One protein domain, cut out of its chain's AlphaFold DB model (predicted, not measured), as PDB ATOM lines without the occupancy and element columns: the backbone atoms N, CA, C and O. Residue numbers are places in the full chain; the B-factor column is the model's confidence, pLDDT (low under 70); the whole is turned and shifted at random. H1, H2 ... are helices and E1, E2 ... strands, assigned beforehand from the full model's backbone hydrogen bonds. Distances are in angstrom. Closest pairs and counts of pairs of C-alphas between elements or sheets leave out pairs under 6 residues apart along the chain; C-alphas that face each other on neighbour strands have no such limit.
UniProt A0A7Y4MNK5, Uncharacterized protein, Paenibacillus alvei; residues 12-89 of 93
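What this domain is: This is residues 12 to 89 of the 93 residues of an uncharacterized protein of Paenibacillus alvei (UniProt A0A7Y4MNK5). A strongly twisted four-stranded sheet curls round one short helix, H1, and residues 73 to 78, between E3 and E4, stick out. The printed part has 78 residues, with H1 followed by E1 to E4, a meander, each strand the antiparallel neighbour of the one before. The class is mixed, the whole compact, with radius of gyration of the C-alphas 13.3 A and spans of 44 by 30 by 21 A.

How they stand to each other: Inner strands E2, residues 49 to 54, and E3, residues 61 to 70, form a hairpin at 140 degrees, with N 50 and O 64 2.8 A apart. Edge strand E1, residues 38 to 44, forms a hairpin with E2 at 153 degrees, N 39 and O 53 2.9 A apart. Edge strand E4, residues 81 to 88, forms one with E3 at 149 degrees, N 65 and O 86 3.0 A apart. H1, residues 18 to 26, is on the sheet; its closest C-alphas to E4 are Glu 26 and Phe 83, 6.3 A. In H1, 4 of 5 O i to N i+4 pairs are within hydrogen-bond range.

Where its parts are: H1 begins at C-alpha 18 (98.267, 34.051, 58.250) and spans 12.8 A. E1 spans 17.4 A, E2 16.4 A, E3 27.9 A, and E4 21.5 A, ending at C-alpha 88 (87.495, 19.702, 67.092).

The domain as a whole: The farthest C-alphas, Asn 59 and Arg 76, are 44.2 A apart. The printed part has no cut; H1 to E1 is a long link. Residues 68 to 89 have pLDDT under 70.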
ATOM      1  N   ILE A  12      96.723  19.122  53.326       91.69
ATOM      2  CA  ILE A  12      97.920  19.587  52.633       91.69
ATOM      3  C   ILE A  12      98.769  20.414  53.591       91.69
ATOM      4  O   ILE A  12      98.229  21.119  54.447       91.69
ATOM      5  N   LEU A  13     100.090  20.315  53.438       91.88
ATOM      6  CA  LEU A  13     101.052  21.125  54.179       91.88
ATOM      7  C   LEU A  13     100.713  22.611  54.016       91.88
ATOM      8  O   LEU A  13     100.458  23.080  52.906       91.88
ATOM      9  N   GLU A  14     100.735  23.335  55.126       90.88
ATOM     10  CA  GLU A  14     100.565  24.781  55.150       90.88
ATOM     11  C   GLU A  14     101.589  25.374  56.112       90.88
ATOM     12  O   GLU A  14     101.773  24.872  57.217       90.88
ATOM     13  N   THR A  15     102.266  26.433  55.676       89.38
ATOM     14  CA  THR A  15     103.360  27.073  56.425       89.38
ATOM     15  C   THR A  15     103.123  28.566  56.634       89.38
ATOM     16  O   THR A  15     103.949  29.243  57.239       89.38
ATOM     17  N   SER A  16     102.027  29.114  56.103       87.88
ATOM     18  CA  SER A  16     101.695  30.527  56.242       87.88
ATOM     19  C   SER A  16     101.192  30.860  57.647       87.88
ATOM     20  O   SER A  16     100.159  30.356  58.090       87.88
ATOM     21  N   ASN A  17     101.859  31.806  58.311       87.94
ATOM     22  CA  ASN A  17     101.439  32.318  59.621       87.94
ATOM     23  C   ASN A  17     100.109  33.086  59.593       87.94
ATOM     24  O   ASN A  17      99.560  33.359  60.655       87.94
ATOM     25  N   LEU A  18      99.554  33.371  58.408       88.62
ATOM     26  CA  LEU A  18      98.267  34.051  58.250       88.62
ATOM     27  C   LEU A  18      97.182  33.448  59.154       88.62
ATOM     28  O   LEU A  18      96.451  34.171  59.816       88.62
ATOM     29  N   TYR A  19      97.091  32.121  59.218       88.75
ATOM     30  CA  TYR A  19      96.068  31.441  60.013       88.75
ATOM     31  C   TYR A  19      96.307  31.520  61.524       88.75
ATOM     32  O   TYR A  19      95.342  31.498  62.284       88.75
ATOM     33  N   VAL A  20      97.567  31.618  61.962       90.00
ATOM     34  CA  VAL A  20      97.908  31.856  63.373       90.00
ATOM     35  C   VAL A  20      97.480  33.270  63.763       90.00
ATOM     36  O   VAL A  20      96.829  33.460  64.788       90.00
ATOM     37  N   ASP A  21      97.769  34.251  62.905       89.06
ATOM     38  CA  ASP A  21      97.391  35.645  63.136       89.06
ATOM     39  C   ASP A  21      95.865  35.819  63.177       89.06
ATOM     40  O   ASP A  21      95.345  36.507  64.054       89.06
ATOM     41  N   GLU A  22      95.129  35.186  62.257       86.75
ATOM     42  CA  GLU A  22      93.660  35.220  62.271       86.75
ATOM     43  C   GLU A  22      93.071  34.486  63.483       86.75
ATOM     44  O   GLU A  22      92.117  34.977  64.084       86.75
ATOM     45  N   LEU A  23      93.662  33.360  63.902       87.06
ATOM     46  CA  LEU A  23      93.257  32.669  65.126       87.06
ATOM     47  C   LEU A  23      93.387  33.594  66.346       87.06
ATOM     48  O   LEU A  23      92.440  33.723  67.118       87.06
ATOM     49  N   HIS A  24      94.528  34.271  66.498       87.56
ATOM     50  CA  HIS A  24      94.799  35.163  67.629       87.56
ATOM     51  C   HIS A  24      93.902  36.404  67.679       87.56
ATOM     52  O   HIS A  24      93.635  36.909  68.765       87.56
ATOM     53  N   LYS A  25      93.404  36.892  66.538       85.06
ATOM     54  CA  LYS A  25      92.448  38.016  66.507       85.06
ATOM     55  C   LYS A  25      91.068  37.651  67.057       85.06
ATOM     56  O   LYS A  25      90.292  38.545  67.387       85.06
ATOM     57  N   GLU A  26      90.743  36.364  67.094       83.56
ATOM     58  CA  GLU A  26      89.372  35.877  67.281       83.56
ATOM     59  C   GLU A  26      89.182  35.109  68.585       83.56
ATOM     60  O   GLU A  26      88.067  35.027  69.102       83.56
ATOM     61  N   ILE A  27      90.266  34.578  69.149       86.81
ATOM     62  CA  ILE A  27      90.262  34.018  70.498       86.81
ATOM     63  C   ILE A  27      90.358  35.130  71.549       86.81
ATOM     64  O   ILE A  27      91.132  36.072  71.410       86.81
ATOM     65  N   SER A  28      89.585  35.000  72.624       85.75
ATOM     66  CA  SER A  28      89.701  35.829  73.827       85.75
ATOM     67  C   SER A  28      90.509  35.114  74.911       85.75
ATOM     68  O   SER A  28      90.827  33.932  74.764       85.75
ATOM     69  N   GLU A  29      90.817  35.814  76.005       87.00
ATOM     70  CA  GLU A  29      91.599  35.300  77.143       87.00
ATOM     71  C   GLU A  29      91.036  34.001  77.745       87.00
ATOM     72  O   GLU A  29      91.777  33.175  78.272       87.00
ATOM     73  N   GLU A  30      89.727  33.776  77.628       85.56
ATOM     74  CA  GLU A  30      89.046  32.582  78.131       85.56
ATOM     75  C   GLU A  30      89.203  31.353  77.217       85.56
ATOM     76  O   GLU A  30      88.799  30.244  77.578       85.56
ATOM     77  N   HIS A  31      89.753  31.522  76.013       84.12
ATOM     78  CA  HIS A  31      89.927  30.434  75.061       84.12
ATOM     79  C   HIS A  31      91.174  29.602  75.392       84.12
ATOM     80  O   HIS A  31      92.250  30.130  75.628       84.12
ATOM     81  N   ILE A  32      91.085  28.271  75.309       86.25
ATOM     82  CA  ILE A  32      92.197  27.358  75.659       86.25
ATOM     83  C   ILE A  32      93.462  27.524  74.795       86.25
ATOM     84  O   ILE A  32      94.549  27.124  75.202       86.25
ATOM     85  N   LEU A  33      93.321  28.081  73.590       88.12
ATOM     86  CA  LEU A  33      94.456  28.407  72.716       88.12
ATOM     87  C   LEU A  33      95.019  29.815  72.953       88.12
ATOM     88  O   LEU A  33      95.986  30.187  72.296       88.12
ATOM     89  N   PHE A  34      94.417  30.599  73.846       86.88
ATOM     90  CA  PHE A  34      94.911  31.931  74.160       86.88
ATOM     91  C   PHE A  34      96.297  31.848  74.802       86.88
ATOM     92  O   PHE A  34      96.557  30.974  75.633       86.88
ATOM     93  N   ASP A  35      97.191  32.735  74.361       87.38
ATOM     94  CA  ASP A  35      98.601  32.802  74.773       87.38
ATOM     95  C   ASP A  35      99.399  31.496  74.550       87.38
ATOM     96  O   ASP A  35     100.496  31.303  75.073       87.38
ATOM     97  N   GLN A  36      98.864  30.560  73.756       91.31
ATOM     98  CA  GLN A  36      99.582  29.348  73.378       91.31
ATOM     99  C   GLN A  36     100.435  29.617  72.144       91.31
ATOM    100  O   GLN A  36      99.957  30.113  71.126       91.31
ATOM    101  N   GLN A  37     101.705  29.217  72.198       92.62
ATOM    102  CA  GLN A  37     102.569  29.284  71.029       92.62
ATOM    103  C   GLN A  37     102.237  28.129  70.075       92.62
ATOM    104  O   GLN A  37     102.461  26.956  70.386       92.62
ATOM    105  N   LEU A  38     101.685  28.467  68.911       92.25
ATOM    106  CA  LEU A  38     101.214  27.519  67.905       92.25
ATOM    107  C   LEU A  38     101.984  27.689  66.594       92.25
ATOM    108  O   LEU A  38     102.299  28.804  66.185       92.25
ATOM    109  N   ALA A  39     102.240  26.574  65.918       92.31
ATOM    110  CA  ALA A  39     102.730  26.539  64.547       92.31
ATOM    111  C   ALA A  39     101.656  25.928  63.647       92.31
ATOM    112  O   ALA A  39     101.038  24.923  64.010       92.31
ATOM    113  N   ILE A  40     101.430  26.520  62.474       93.19
ATOM    114  CA  ILE A  40     100.606  25.874  61.455       93.19
ATOM    115  C   ILE A  40     101.346  24.667  60.880       93.19
ATOM    116  O   ILE A  40     102.562  24.697  60.700       93.19
ATOM    117  N   VAL A  41     100.596  23.601  60.624       92.25
ATOM    118  CA  VAL A  41     101.146  22.352  60.097       92.25
ATOM    119  C   VAL A  41     100.456  21.954  58.801       92.25
ATOM    120  O   VAL A  41     101.103  21.561  57.836       92.25
ATOM    121  N   ALA A  42      99.131  22.042  58.760       93.00
ATOM    122  CA  ALA A  42      98.368  21.644  57.591       93.00
ATOM    123  C   ALA A  42      97.035  22.380  57.538       93.00
ATOM    124  O   ALA A  42      96.519  22.852  58.552       93.00
ATOM    125  N   ARG A  43      96.427  22.402  56.358       92.31
ATOM    126  CA  ARG A  43      95.022  22.774  56.191       92.31
ATOM    127  C   ARG A  43      94.287  21.732  55.372       92.31
ATOM    128  O   ARG A  43      94.889  21.038  54.549       92.31
ATOM    129  N   ARG A  44      92.978  21.632  55.576       92.50
ATOM    130  CA  ARG A  44      92.116  20.842  54.696       92.50
ATOM    131  C   ARG A  44      91.802  21.618  53.428       92.50
ATOM    132  O   ARG A  44      91.680  22.841  53.439       92.50
ATOM    133  N   ILE A  45      91.676  20.897  52.319       90.38
ATOM    134  CA  ILE A  45      91.251  21.478  51.035       90.38
ATOM    135  C   ILE A  45      89.733  21.473  50.849       90.38
ATOM    136  O   ILE A  45      89.215  22.242  50.049       90.38
ATOM    137  N   ASP A  46      89.026  20.587  51.550       90.38
ATOM    138  CA  ASP A  46      87.588  20.359  51.393       90.38
ATOM    139  C   ASP A  46      86.736  21.131  52.412       90.38
ATOM    140  O   ASP A  46      85.511  21.183  52.278       90.38
ATOM    141  N   ARG A  47      87.367  21.705  53.441       88.06
ATOM    142  CA  ARG A  47      86.741  22.453  54.539       88.06
ATOM    143  C   ARG A  47      87.692  23.519  55.060       88.06
ATOM    144  O   ARG A  47      88.902  23.368  54.936       88.06
ATOM    145  N   ASP A  48      87.147  24.520  55.743       86.75
ATOM    146  CA  ASP A  48      87.929  25.559  56.422       86.75
ATOM    147  C   ASP A  48      88.561  25.068  57.744       86.75
ATOM    148  O   ASP A  48      88.527  25.756  58.761       86.75
ATOM    149  N   ASP A  49      89.102  23.849  57.759       90.25
ATOM    150  CA  ASP A  49      89.825  23.303  58.909       90.25
ATOM    151  C   ASP A  49      91.328  23.538  58.762       90.25
ATOM    152  O   ASP A  49      91.925  23.269  57.714       90.25
ATOM    153  N   VAL A  50      91.950  23.962  59.854       91.69
ATOM    154  CA  VAL A  50      93.387  24.194  59.965       91.69
ATOM    155  C   VAL A  50      93.933  23.406  61.147       91.69
ATOM    156  O   VAL A  50      93.313  23.342  62.209       91.69
ATOM    157  N   LEU A  51      95.089  22.781  60.952       92.31
ATOM    158  CA  LEU A  51      95.786  21.998  61.955       92.31
ATOM    159  C   LEU A  51      96.986  22.780  62.477       92.31
ATOM    160  O   LEU A  51      97.891  23.142  61.719       92.31
ATOM    161  N   PHE A  52      96.994  22.989  63.787       92.19
ATOM    162  CA  PHE A  52      98.071  23.636  64.517       92.19
ATOM    163  C   PHE A  52      98.761  22.637  65.438       92.19
ATOM    164  O   PHE A  52      98.110  21.768  66.018       92.19
ATOM    165  N   GLN A  53     100.067  22.790  65.615       91.62
ATOM    166  CA  GLN A  53     100.858  22.076  66.613       91.62
ATOM    167  C   GLN A  53     101.300  23.046  67.701       91.62
ATOM    168  O   GLN A  53     101.663  24.189  67.425       91.62
ATOM    169  N   PHE A  54     101.292  22.582  68.946       91.31
ATOM    170  CA  PHE A  54     101.804  23.357  70.070       91.31
ATOM    171  C   PHE A  54     103.334  23.335  70.055       91.31
ATOM    172  O   PHE A  54     103.958  22.270  70.102       91.31
ATOM    173  N   VAL A  55     103.954  24.514  70.024       91.06
ATOM    174  CA  VAL A  55     105.413  24.637  70.062       91.06
ATOM    175  C   VAL A  55     105.932  24.075  71.390       91.06
ATOM    176  O   VAL A  55     105.388  24.344  72.460       91.06
ATOM    177  N   GLY A  56     106.957  23.222  71.318       89.75
ATOM    178  CA  GLY A  56     107.510  22.518  72.481       89.75
ATOM    179  C   GLY A  56     106.709  21.292  72.946       89.75
ATOM    180  O   GLY A  56     107.150  20.603  73.863       89.75
ATOM    181  N   LYS A  57     105.569  20.974  72.313       88.75
ATOM    182  CA  LYS A  57     104.749  19.787  72.613       88.75
ATOM    183  C   LYS A  57     104.473  18.998  71.324       88.75
ATOM    184  O   LYS A  57     103.383  19.100  70.762       88.75
ATOM    185  N   PRO A  58     105.440  18.190  70.847       80.38
ATOM    186  CA  PRO A  58     105.416  17.617  69.498       80.38
ATOM    187  C   PRO A  58     104.205  16.719  69.202       80.38
ATOM    188  O   PRO A  58     103.807  16.618  68.051       80.38
ATOM    189  N   ASN A  59     103.575  16.128  70.219       84.88
ATOM    190  CA  ASN A  59     102.414  15.245  70.047       84.88
ATOM    191  C   ASN A  59     101.075  15.932  70.353       84.88
ATOM    192  O   ASN A  59     100.054  15.261  70.485       84.88
ATOM    193  N   GLN A  60     101.066  17.254  70.539       87.62
ATOM    194  CA  GLN A  60      99.852  17.998  70.840       87.62
ATOM    195  C   GLN A  60      99.460  18.851  69.636       87.62
ATOM    196  O   GLN A  60     100.216  19.718  69.195       87.62
ATOM    197  N   TYR A  61      98.243  18.618  69.148       89.38
ATOM    198  CA  TYR A  61      97.678  19.304  67.994       89.38
ATOM    199  C   TYR A  61      96.295  19.865  68.311       89.38
ATOM    200  O   TYR A  61      95.539  19.297  69.105       89.38
ATOM    201  N   ALA A  62      95.955  20.971  67.659       90.06
ATOM    202  CA  ALA A  62      94.625  21.555  67.661       90.06
ATOM    203  C   ALA A  62      94.112  21.636  66.223       90.06
ATOM    204  O   ALA A  62      94.726  22.283  65.376       90.06
ATOM    205  N   GLN A  63      92.972  21.001  65.958       91.31
ATOM    206  CA  GLN A  63      92.224  21.230  64.731       91.31
ATOM    207  C   GLN A  63      91.202  22.339  64.984       91.31
ATOM    208  O   GLN A  63      90.297  22.198  65.814       91.31
ATOM    209  N   VAL A  64      91.337  23.423  64.233       88.81
ATOM    210  CA  VAL A  64      90.457  24.581  64.309       88.81
ATOM    211  C   VAL A  64      89.672  24.703  63.016       88.81
ATOM    212  O   VAL A  64      90.256  24.833  61.945       88.81
ATOM    213  N   HIS A  65      88.349  24.720  63.130       87.75
ATOM    214  CA  HIS A  65      87.488  25.142  62.034       87.75
ATOM    215  C   HIS A  65      87.385  26.670  62.039       87.75
ATOM    216  O   HIS A  65      86.916  27.231  63.030       87.75
ATOM    217  N   LEU A  66      87.820  27.327  60.965       81.25
ATOM    218  CA  LEU A  66      87.818  28.780  60.792       81.25
ATOM    219  C   LEU A  66      86.753  29.187  59.771       81.25
ATOM    220  O   LEU A  66      87.023  29.275  58.579       81.25
ATOM    221  N   THR A  67      85.528  29.479  60.213       72.38
ATOM    222  CA  THR A  67      84.495  29.923  59.259       72.38
ATOM    223  C   THR A  67      84.586  31.416  58.995       72.38
ATOM    224  O   THR A  67      84.483  32.211  59.930       72.38
ATOM    225  N   TRP A  68      84.632  31.807  57.727       67.19
ATOM    226  CA  TRP A  68      84.594  33.204  57.310       67.19
ATOM    227  C   TRP A  68      83.144  33.680  57.209       67.19
ATOM    228  O   TRP A  68      82.446  33.388  56.235       67.19
ATOM    229  N   LYS A  69      82.654  34.446  58.187       60.97
ATOM    230  CA  LYS A  69      81.386  35.163  58.000       60.97
ATOM    231  C   LYS A  69      81.670  36.491  57.310       60.97
ATOM    232  O   LYS A  69      82.165  37.429  57.928       60.97
ATOM    233  N   ARG A  70      81.321  36.582  56.021       56.03
ATOM    234  CA  ARG A  70      81.175  37.879  55.345       56.03
ATOM    235  C   ARG A  70      80.033  38.629  56.021       56.03
ATOM    236  O   ARG A  70      78.885  38.211  55.904       56.03
ATOM    237  N   ASP A  71      80.342  39.717  56.717       55.84
ATOM    238  CA  ASP A  71      79.328  40.658  57.186       55.84
ATOM    239  C   ASP A  71      78.979  41.626  56.041       55.84
ATOM    240  O   ASP A  71      79.768  42.530  55.735       55.84
ATOM    241  N   PRO A  72      77.816  41.477  55.377       53.81
ATOM    242  CA  PRO A  72      77.443  42.344  54.265       53.81
ATOM    243  C   PRO A  72      77.270  43.815  54.684       53.81
ATOM    244  O   PRO A  72      77.348  44.694  53.827       53.81
ATOM    245  N   LYS A  73      77.083  44.128  55.978       52.66
ATOM    246  CA  LYS A  73      76.926  45.515  56.455       52.66
ATOM    247  C   LYS A  73      78.248  46.275  56.588       52.66
ATOM    248  O   LYS A  73      78.227  47.504  56.629       52.66
ATOM    249  N   LYS A  74      79.398  45.590  56.612       49.91
ATOM    250  CA  LYS A  74      80.725  46.216  56.786       49.91
ATOM    251  C   LYS A  74      81.455  46.559  55.482       49.91
ATOM    252  O   LYS A  74      82.535  47.145  55.526       49.91
ATOM    253  N   LEU A  75      80.837  46.310  54.325       50.31
ATOM    254  CA  LEU A  75      81.410  46.583  52.997       50.31
ATOM    255  C   LEU A  75      81.699  48.069  52.706       50.31
ATOM    256  O   LEU A  75      82.359  48.366  51.717       50.31
ATOM    257  N   ARG A  76      81.246  49.009  53.549       48.62
ATOM    258  CA  ARG A  76      81.549  50.439  53.372       48.62
ATOM    259  C   ARG A  76      82.914  50.865  53.932       48.62
ATOM    260  O   ARG A  76      83.452  51.836  53.420       48.62
ATOM    261  N   ASN A  77      83.496  50.139  54.898       39.75
ATOM    262  CA  ASN A  77      84.695  50.590  55.635       39.75
ATOM    263  C   ASN A  77      85.814  49.525  55.768       39.75
ATOM    264  O   ASN A  77      86.587  49.559  56.721       39.75
ATOM    265  N   GLY A  78      85.920  48.566  54.844       45.16
ATOM    266  CA  GLY A  78      87.150  47.781  54.622       45.16
ATOM    267  C   GLY A  78      87.617  46.782  55.697       45.16
ATOM    268  O   GLY A  78      88.583  46.072  55.445       45.16
ATOM    269  N   LEU A  79      86.969  46.658  56.859       50.25
ATOM    270  CA  LEU A  79      87.412  45.751  57.930       50.25
ATOM    271  C   LEU A  79      86.219  45.052  58.586       50.25
ATOM    272  O   LEU A  79      85.476  45.649  59.366       50.25
ATOM    273  N   GLY A  80      86.022  43.770  58.281       44.56
ATOM    274  CA  GLY A  80      84.923  43.005  58.865       44.56
ATOM    275  C   GLY A  80      84.874  41.543  58.461       44.56
ATOM    276  O   GLY A  80      83.824  41.087  58.017       44.56
ATOM    277  N   GLN A  81      85.985  40.825  58.589       52.00
ATOM    278  CA  GLN A  81      85.950  39.364  58.617       52.00
ATOM    279  C   GLN A  81      85.834  38.976  60.091       52.00
ATOM    280  O   GLN A  81      86.626  39.462  60.890       52.00
ATOM    281  N   LYS A  82      84.790  38.223  60.454       53.66
ATOM    282  CA  LYS A  82      84.659  37.628  61.787       53.66
ATOM    283  C   LYS A  82      84.781  36.123  61.632       53.66
ATOM    284  O   LYS A  82      84.028  35.541  60.839       53.66
ATOM    285  N   PHE A  83      85.695  35.515  62.372       60.34
ATOM    286  CA  PHE A  83      85.870  34.071  62.370       60.34
ATOM    287  C   PHE A  83      85.016  33.441  63.468       60.34
ATOM    288  O   PHE A  83      84.731  34.032  64.506       60.34
ATOM    289  N   LEU A  84      84.539  32.226  63.228       63.34
ATOM    290  CA  LEU A  84      84.052  31.379  64.315       63.34
ATOM    291  C   LEU A  84      85.017  30.223  64.433       63.34
ATOM    292  O   LEU A  84      85.282  29.550  63.440       63.34
ATOM    293  N   ILE A  85      85.504  30.022  65.650       64.12
ATOM    294  CA  ILE A  85      86.477  29.002  66.001       64.12
ATOM    295  C   ILE A  85      85.715  27.856  66.648       64.12
ATOM    296  O   ILE A  85      85.058  28.035  67.673       64.12
ATOM    297  N   HIS A  86      85.812  26.671  66.054       66.69
ATOM    298  CA  HIS A  86      85.403  25.438  66.718       66.69
ATOM    299  C   HIS A  86      86.618  24.540  66.881       66.69
ATOM    300  O   HIS A  86      87.239  24.137  65.895       66.69
ATOM    301  N   LEU A  87      86.935  24.212  68.131       64.62
ATOM    302  CA  LEU A  87      87.934  23.202  68.438       64.62
ATOM    303  C   LEU A  87      87.307  21.832  68.250       64.62
ATOM    304  O   LEU A  87      86.419  21.418  68.997       64.62
ATOM    305  N   THR A  88      87.786  21.124  67.242       58.12
ATOM    306  CA  THR A  88      87.495  19.702  67.092       58.12
ATOM    307  C   THR A  88      88.622  18.941  67.791       58.12
ATOM    308  O   THR A  88      89.781  19.345  67.725       58.12
ATOM    309  N   ARG A  89      88.251  17.938  68.602       51.56
ATOM    310  CA  ARG A  89      89.128  17.233  69.560       51.56
ATOM    311  C   ARG A  89      90.516  16.910  68.986       51.56
ATOM    312  O   ARG A  89      90.631  16.595  67.807       51.56
TER     313      ARG A  89